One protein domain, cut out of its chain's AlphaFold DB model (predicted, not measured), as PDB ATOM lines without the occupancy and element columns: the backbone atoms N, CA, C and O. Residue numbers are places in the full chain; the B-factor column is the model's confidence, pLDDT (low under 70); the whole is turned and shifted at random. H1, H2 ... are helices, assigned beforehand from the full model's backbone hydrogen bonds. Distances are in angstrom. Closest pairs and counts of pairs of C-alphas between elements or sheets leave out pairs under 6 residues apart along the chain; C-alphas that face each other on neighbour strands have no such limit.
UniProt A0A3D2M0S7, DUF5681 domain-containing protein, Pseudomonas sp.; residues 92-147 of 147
ATOM      1  N   LEU A  92       9.508  20.556  -3.999       96.38
ATOM      2  CA  LEU A  92       8.140  21.057  -3.883       96.38
ATOM      3  C   LEU A  92       7.489  21.275  -5.256       96.38
ATOM      4  O   LEU A  92       6.337  20.899  -5.440       96.38
ATOM      5  N   ALA A  93       8.224  21.834  -6.222       95.62
ATOM      6  CA  ALA A  93       7.740  22.012  -7.589       95.62
ATOM      7  C   ALA A  93       7.420  20.666  -8.255       95.62
ATOM      8  O   ALA A  93       6.382  20.534  -8.901       95.62
ATOM      9  N   LYS A  94       8.268  19.653  -8.037       97.38
ATOM     10  CA  LYS A  94       8.010  18.286  -8.498       97.38
ATOM     11  C   LYS A  94       6.745  17.705  -7.862       97.38
ATOM     12  O   LYS A  94       5.873  17.253  -8.590       97.38
ATOM     13  N   LEU A  95       6.615  17.773  -6.534       95.19
ATOM     14  CA  LEU A  95       5.421  17.289  -5.829       95.19
ATOM     15  C   LEU A  95       4.143  17.977  -6.316       95.19
ATOM     16  O   LEU A  95       3.123  17.321  -6.495       95.19
ATOM     17  N   HIS A  96       4.202  19.289  -6.545       94.00
ATOM     18  CA  HIS A  96       3.082  20.052  -7.086       94.00
ATOM     19  C   HIS A  96       2.705  19.577  -8.494       94.00
ATOM     20  O   HIS A  96       1.532  19.351  -8.768       94.00
ATOM     21  N   HIS A  97       3.688  19.386  -9.374       93.56
ATOM     22  CA  HIS A  97       3.448  18.872 -10.720       93.56
ATOM     23  C   HIS A  97       2.853  17.455 -10.706       93.56
ATOM     24  O   HIS A  97       1.850  17.209 -11.368       93.56
ATOM     25  N   ASP A  98       3.412  16.548  -9.903       95.00
ATOM     26  CA  ASP A  98       2.906  15.178  -9.772       95.00
ATOM     27  C   ASP A  98       1.463  15.167  -9.227       95.00
ATOM     28  O   ASP A  98       0.624  14.395  -9.697       95.00
ATOM     29  N   ALA A  99       1.149  16.057  -8.277       91.81
ATOM     30  CA  ALA A  99      -0.200  16.223  -7.741       91.81
ATOM     31  C   ALA A  99      -1.190  16.751  -8.791       91.81
ATOM     32  O   ALA A  99      -2.303  16.236  -8.866       91.81
ATOM     33  N   LEU A 100      -0.787  17.714  -9.631       87.69
ATOM     34  CA  LEU A 100      -1.601  18.185 -10.758       87.69
ATOM     35  C   LEU A 100      -1.918  17.048 -11.732       87.69
ATOM     36  O   LEU A 100      -3.077  16.827 -12.063       87.69
ATOM     37  N   LEU A 101      -0.910  16.269 -12.131       89.75
ATOM     38  CA  LEU A 101      -1.111  15.148 -13.050       89.75
ATOM     39  C   LEU A 101      -2.032  14.072 -12.462       89.75
ATOM     40  O   LEU A 101      -2.845  13.481 -13.175       89.75
ATOM     41  N   ALA A 102      -1.896  13.774 -11.168       89.56
ATOM     42  CA  ALA A 102      -2.775  12.827 -10.486       89.56
ATOM     43  C   ALA A 102      -4.216  13.355 -10.404       89.56
ATOM     44  O   ALA A 102      -5.162  12.595 -10.617       89.56
ATOM     45  N   HIS A 103      -4.373  14.653 -10.147       86.25
ATOM     46  CA  HIS A 103      -5.659  15.338 -10.096       86.25
ATOM     47  C   HIS A 103      -6.380  15.324 -11.448       86.25
ATOM     48  O   HIS A 103      -7.536  14.903 -11.524       86.25
ATOM     49  N   GLU A 104      -5.678  15.676 -12.525       84.62
ATOM     50  CA  GLU A 104      -6.206  15.652 -13.894       84.62
ATOM     51  C   GLU A 104      -6.674  14.250 -14.296       84.62
ATOM     52  O   GLU A 104      -7.745  14.089 -14.888       84.62
ATOM     53  N   LYS A 105      -5.906  13.215 -13.924       88.88
ATOM     54  CA  LYS A 105      -6.265  11.809 -14.162       88.88
ATOM     55  C   LYS A 105      -7.493  11.370 -13.370       88.88
ATOM     56  O   LYS A 105      -8.283  10.579 -13.881       88.88
ATOM     57  N   ALA A 106      -7.649  11.847 -12.137       87.56
ATOM     58  CA  ALA A 106      -8.791  11.507 -11.293       87.56
ATOM     59  C   ALA A 106     -10.087  12.191 -11.763       87.56
ATOM     60  O   ALA A 106     -11.171  11.628 -11.610       87.56
ATOM     61  N   ASN A 107      -9.979  13.377 -12.372       86.75
ATOM     62  CA  ASN A 107     -11.113  14.249 -12.675       86.75
ATOM     63  C   ASN A 107     -11.263  14.599 -14.174       86.75
ATOM     64  O   ASN A 107     -11.484  15.766 -14.508       86.75
ATOM     65  N   PRO A 108     -11.264  13.624 -15.108       85.88
ATOM     66  CA  PRO A 108     -11.186  13.902 -16.547       85.88
ATOM     67  C   PRO A 108     -12.369  14.728 -17.072       85.88
ATOM     68  O   PRO A 108     -12.217  15.540 -17.981       85.88
ATOM     69  N   ARG A 109     -13.562  14.559 -16.484       85.25
ATOM     70  CA  ARG A 109     -14.757  15.331 -16.862       85.25
ATOM     71  C   ARG A 109     -14.621  16.815 -16.525       85.25
ATOM     72  O   ARG A 109     -15.027  17.652 -17.325       85.25
ATOM     73  N   LEU A 110     -14.073  17.141 -15.352       82.12
ATOM     74  CA  LEU A 110     -13.869  18.529 -14.933       82.12
ATOM     75  C   LEU A 110     -12.798  19.195 -15.793       82.12
ATOM     76  O   LEU A 110     -13.003  20.330 -16.220       82.12
ATOM     77  N   THR A 111     -11.727  18.469 -16.117       82.88
ATOM     78  CA  THR A 111     -10.674  18.936 -17.028       82.88
ATOM     79  C   THR A 111     -11.246  19.254 -18.407       82.88
ATOM     80  O   THR A 111     -11.113  20.380 -18.873       82.88
ATOM     81  N   GLN A 112     -12.020  18.340 -19.002       86.69
ATOM     82  CA  GLN A 112     -12.677  18.575 -20.296       86.69
ATOM     83  C   GLN A 112     -13.651  19.764 -20.269       86.69
ATOM     84  O   GLN A 112     -13.775  20.502 -21.246       86.69
ATOM     85  N   MET A 113     -14.383  19.954 -19.166       85.56
ATOM     86  CA  MET A 113     -15.273  21.109 -19.010       85.56
ATOM     87  C   MET A 113     -14.495  22.423 -18.926       85.56
ATOM     88  O   MET A 113     -14.947  23.423 -19.485       85.56
ATOM     89  N   LEU A 114     -13.362  22.424 -18.223       86.94
ATOM     90  CA  LEU A 114     -12.482  23.578 -18.114       86.94
ATOM     91  C   LEU A 114     -11.869  23.913 -19.478       86.94
ATOM     92  O   LEU A 114     -12.057  25.033 -19.941       86.94
ATOM     93  N   GLU A 115     -11.267  22.934 -20.158       86.88
ATOM     94  CA  GLU A 115     -10.679  23.083 -21.498       86.88
ATOM     95  C   GLU A 115     -11.683  23.672 -22.493       86.88
ATOM     96  O   GLU A 115     -11.427  24.713 -23.090       86.88
ATOM     97  N   ARG A 116     -12.889  23.094 -22.596       86.31
ATOM     98  CA  ARG A 116     -13.946  23.614 -23.483       86.31
ATOM     99  C   ARG A 116     -14.318  25.060 -23.166       86.31
ATOM    100  O   ARG A 116     -14.574  25.850 -24.073       86.31
ATOM    101  N   ARG A 117     -14.404  25.419 -21.882       83.62
ATOM    102  CA  ARG A 117     -14.744  26.791 -21.476       83.62
ATOM    103  C   ARG A 117     -13.594  27.758 -21.751       83.62
ATOM    104  O   ARG A 117     -13.861  28.898 -22.126       83.62
ATOM    105  N   GLU A 118     -12.348  27.320 -21.611       85.75
ATOM    106  CA  GLU A 118     -11.165  28.113 -21.944       85.75
ATOM    107  C   GLU A 118     -11.012  28.307 -23.454       85.75
ATOM    108  O   GLU A 118     -10.775  29.429 -23.887       85.75
ATOM    109  N   GLU A 119     -11.270  27.287 -24.272       85.81
ATOM    110  CA  GLU A 119     -11.321  27.417 -25.732       85.81
ATOM    111  C   GLU A 119     -12.372  28.437 -26.177       85.81
ATOM    112  O   GLU A 119     -12.104  29.301 -27.014       85.81
ATOM    113  N   VAL A 120     -13.574  28.367 -25.596       84.19
ATOM    114  CA  VAL A 120     -14.637  29.347 -25.855       84.19
ATOM    115  C   VAL A 120     -14.192  30.743 -25.425       84.19
ATOM    116  O   VAL A 120     -14.474  31.709 -26.136       84.19
ATOM    117  N   ALA A 121     -13.482  30.864 -24.302       82.62
ATOM    118  CA  ALA A 121     -12.978  32.143 -23.828       82.62
ATOM    119  C   ALA A 121     -11.894  32.728 -24.753       82.62
ATOM    120  O   ALA A 121     -11.956  33.900 -25.103       82.62
ATOM    121  N   VAL A 122     -10.936  31.920 -25.210       81.25
ATOM    122  CA  VAL A 122      -9.883  32.357 -26.143       81.25
ATOM    123  C   VAL A 122     -10.475  32.734 -27.501       81.25
ATOM    124  O   VAL A 122     -10.112  33.755 -28.073       81.25
ATOM    125  N   ARG A 123     -11.443  31.969 -28.016       79.12
ATOM    126  CA  ARG A 123     -12.117  32.317 -29.280       79.12
ATOM    127  C   ARG A 123     -12.892  33.628 -29.174       79.12
ATOM    128  O   ARG A 123     -12.848  34.439 -30.090       79.12
ATOM    129  N   LYS A 124     -13.577  33.850 -28.049       75.50
ATOM    130  CA  LYS A 124     -14.348  35.074 -27.791       75.50
ATOM    131  C   LYS A 124     -13.498  36.249 -27.322       75.50
ATOM    132  O   LYS A 124     -14.020  37.355 -27.269       75.50
ATOM    133  N   SER A 125     -12.221  36.071 -26.975       65.75
ATOM    134  CA  SER A 125     -11.389  37.189 -26.509       65.75
ATOM    135  C   SER A 125     -11.104  38.216 -27.608       65.75
ATOM    136  O   SER A 125     -10.716  39.332 -27.284       65.75
ATOM    137  N   VAL A 126     -11.334  37.862 -28.877       58.50
ATOM    138  CA  VAL A 126     -11.316  38.796 -30.012       58.50
ATOM    139  C   VAL A 126     -12.517  39.761 -29.967       58.50
ATOM    140  O   VAL A 126     -12.348  40.935 -30.272       58.50
ATOM    141  N   ASP A 127     -13.682  39.303 -29.488       66.38
ATOM    142  CA  ASP A 127     -14.932  40.086 -29.391       66.38
ATOM    143  C   ASP A 127     -15.243  40.594 -27.962       66.38
ATOM    144  O   ASP A 127     -16.131  41.424 -27.758       66.38
ATOM    145  N   GLY A 128     -14.511  40.100 -26.957       67.31
ATOM    146  CA  GLY A 128     -14.699  40.382 -25.532       67.31
ATOM    147  C   GLY A 128     -15.719  39.457 -24.847       67.31
ATOM    148  O   GLY A 128     -16.880  39.361 -25.239       67.31
ATOM    149  N   LEU A 129     -15.310  38.791 -23.757       76.94
ATOM    150  CA  LEU A 129     -16.222  37.968 -22.944       76.94
ATOM    151  C   LEU A 129     -17.176  38.821 -22.111       76.94
ATOM    152  O   LEU A 129     -16.776  39.799 -21.469       76.94
ATOM    153  N   LYS A 130     -18.428  38.369 -21.995       80.56
ATOM    154  CA  LYS A 130     -19.414  39.002 -21.114       80.56
ATOM    155  C   LYS A 130     -19.082  38.716 -19.644       80.56
ATOM    156  O   LYS A 130     -18.581  37.657 -19.275       80.56
ATOM    157  N   LYS A 131     -19.437  39.649 -18.754       79.00
ATOM    158  CA  LYS A 131     -19.147  39.573 -17.303       79.00
ATOM    159  C   LYS A 131     -19.650  38.288 -16.624       79.00
ATOM    160  O   LYS A 131     -19.029  37.820 -15.673       79.00
ATOM    161  N   TRP A 132     -20.775  37.730 -17.068       78.19
ATOM    162  CA  TRP A 132     -21.328  36.489 -16.510       78.19
ATOM    163  C   TRP A 132     -20.573  35.243 -16.990       78.19
ATOM    164  O   TRP A 132     -20.392  34.327 -16.200       78.19
ATOM    165  N   GLU A 133     -20.032  35.242 -18.210       80.12
ATOM    166  CA  GLU A 133     -19.190  34.154 -18.733       80.12
ATOM    167  C   GLU A 133     -17.866  34.067 -17.962       80.12
ATOM    168  O   GLU A 133     -17.416  32.978 -17.610       80.12
ATOM    169  N   TRP A 134     -17.289  35.218 -17.598       80.19
ATOM    170  CA  TRP A 134     -16.137  35.281 -16.693       80.19
ATOM    171  C   TRP A 134     -16.437  34.712 -15.305       80.19
ATOM    172  O   TRP A 134     -15.615  33.989 -14.741       80.19
ATOM    173  N   LYS A 135     -17.611  35.027 -14.738       84.06
ATOM    174  CA  LYS A 135     -18.037  34.465 -13.446       84.06
ATOM    175  C   LYS A 135     -18.154  32.948 -13.527       84.06
ATOM    176  O   LYS A 135     -17.655  32.261 -12.643       84.06
ATOM    177  N   ASP A 136     -18.752  32.449 -14.599       82.31
ATOM    178  CA  ASP A 136     -18.948  31.028 -14.851       82.31
ATOM    179  C   ASP A 136     -17.633  30.269 -15.060       82.31
ATOM    180  O   ASP A 136     -17.455  29.171 -14.528       82.31
ATOM    181  N   LEU A 137     -16.683  30.845 -15.800       83.69
ATOM    182  CA  LEU A 137     -15.342  30.281 -15.972       83.69
ATOM    183  C   LEU A 137     -14.589  30.229 -14.637       83.69
ATOM    184  O   LEU A 137     -14.011  29.202 -14.283       83.69
ATOM    185  N   ASN A 138     -14.642  31.311 -13.857       85.00
ATOM    186  CA  ASN A 138     -14.024  31.363 -12.533       85.00
ATOM    187  C   ASN A 138     -14.677  30.389 -11.547       85.00
ATOM    188  O   ASN A 138     -13.990  29.850 -10.680       85.00
ATOM    189  N   LEU A 139     -15.979  30.136 -11.686       86.00
ATOM    190  CA  LEU A 139     -16.683  29.131 -10.901       86.00
ATOM    191  C   LEU A 139     -16.136  27.734 -11.212       86.00
ATOM    192  O   LEU A 139     -15.744  27.018 -10.294       86.00
ATOM    193  N   VAL A 140     -16.042  27.373 -12.494       80.50
ATOM    194  CA  VAL A 140     -15.523  26.062 -12.919       80.50
ATOM    195  C   VAL A 140     -14.064  25.883 -12.519       80.50
ATOM    196  O   VAL A 140     -13.738  24.839 -11.968       80.50
ATOM    197  N   ARG A 141     -13.222  26.918 -12.661       83.00
ATOM    198  CA  ARG A 141     -11.863  26.926 -12.096       83.00
ATOM    199  C   ARG A 141     -11.906  26.635 -10.598       83.00
ATOM    200  O   ARG A 141     -11.284  25.702 -10.115       83.00
ATOM    201  N   LYS A 142     -12.691  27.387  -9.828       84.06
ATOM    202  CA  LYS A 142     -12.770  27.201  -8.370       84.06
ATOM    203  C   LYS A 142     -13.178  25.779  -7.963       84.06
ATOM    204  O   LYS A 142     -12.698  25.297  -6.940       84.06
ATOM    205  N   TYR A 143     -14.060  25.133  -8.726       79.06
ATOM    206  CA  TYR A 143     -14.472  23.751  -8.476       79.06
ATOM    207  C   TYR A 143     -13.444  22.722  -8.942       79.06
ATOM    208  O   TYR A 143     -13.260  21.732  -8.241       79.06
ATOM    209  N   SER A 144     -12.737  22.965 -10.051       74.75
ATOM    210  CA  SER A 144     -11.672  22.068 -10.500       74.75
ATOM    211  C   SER A 144     -10.550  21.977  -9.466       74.75
ATOM    212  O   SER A 144     -10.031  20.898  -9.250       74.75
ATOM    213  N   TRP A 145     -10.231  23.062  -8.755       67.31
ATOM    214  CA  TRP A 145      -9.152  23.089  -7.753       67.31
ATOM    215  C   TRP A 145      -9.521  22.549  -6.356       67.31
ATOM    216  O   TRP A 145      -8.654  22.499  -5.487       67.31
ATOM    217  N   ARG A 146     -10.797  22.232  -6.083       64.94
ATOM    218  CA  ARG A 146     -11.284  21.877  -4.727       64.94
ATOM    219  C   ARG A 146     -11.560  20.389  -4.498       64.94
ATOM    220  O   ARG A 146     -11.735  20.013  -3.341       64.94
ATOM    221  N   LEU A 147     -11.673  19.605  -5.564       52.03
ATOM    222  CA  LEU A 147     -11.903  18.154  -5.548       52.03
ATOM    223  C   LEU A 147     -10.583  17.417  -5.742       52.03
ATOM    224  O   LEU A 147     -10.464  16.278  -5.253       52.03
TER     225      LEU A 147
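This is residues 92 to 147 of the 147 residues of the protein "DUF5681 domain-containing protein" of Pseudomonas sp. (UniProt A0A3D2M0S7). A helical hairpin, H2 folding back into H3, has a third helix, H1, set at a corner to it where H2 begins, and residues 92 to 99 of H1 stick out from the rest as an arm. H2 and H3 are side by side, and residues 122 to 128, of which 122 to 124 belong to H2, stand free at the end of the hairpin where the chain turns from H2 to H3. The printed part has 56 residues with three named helices, in the order H1, H2, H3, and no named strand; its class is all helix. The whole is loose, with a radius of gyration of the C-alphas of 13.2 A, and spans 38 by 19 by 17 A.

The first helix, H1, residues 92 to 106, is close to but not clearly touching H2, residues 108 to 124. Their closest C-alphas, those of Glu 104 and Thr 111, are 6.4 A apart, and this is the one pair within 8 A. The lines of H1 and H2 are about perpendicular, at 80 degrees. H2 touches H3, residues 131 to 144, with 10 pairs of C-alphas within 8 A; the closest are those of Leu 110 and Ser 144, 6.1 A apart. H2 and H3 run opposite ways at a shallow tilt of 25 degrees and form a helical hairpin, with their centres 10.6 A apart. H1 and H3 are apart. In H1, H2 and H3, every O i to N i+4 pair is within hydrogen-bond range.

H1 begins at C-alpha 92, at (8.140, 21.057, -3.883), and ends at C-alpha 106, at (-8.791, 11.507, -11.293), a length of 20.8 A. After Asn 107, H2 begins at Pro 108 and runs 24.2 A from first to last C-alpha; with 17 residues it is the longest helix. H3 runs 20.2 A from Lys 131 to Ser 144, where C-alpha 144 is at (-11.672, 22.068, -10.500). Residues 145 to 147 follow, and Leu 147 is the chain's last residue.

The two C-alphas farthest apart are those of Leu 92 and Asp 127, at 39.3 A, while those of Leu 92 and Leu 147 are 20.3 A apart. The stretches that stand free are residues 92 to 99, which belong to H1, and residues 122 to 128, of which 122 to 124 belong to H2. The 41 residues of the body without them span 33 by 18 by 13 A. The printed part has no cut; the link from H1 to H2 is tight, with 1 residue, and the link from H2 to H3 is short, with 6. The mean pLDDT of the printed part is 82.6, and the model's confidence is under 70 at residues 125 to 128 and 145 to 147.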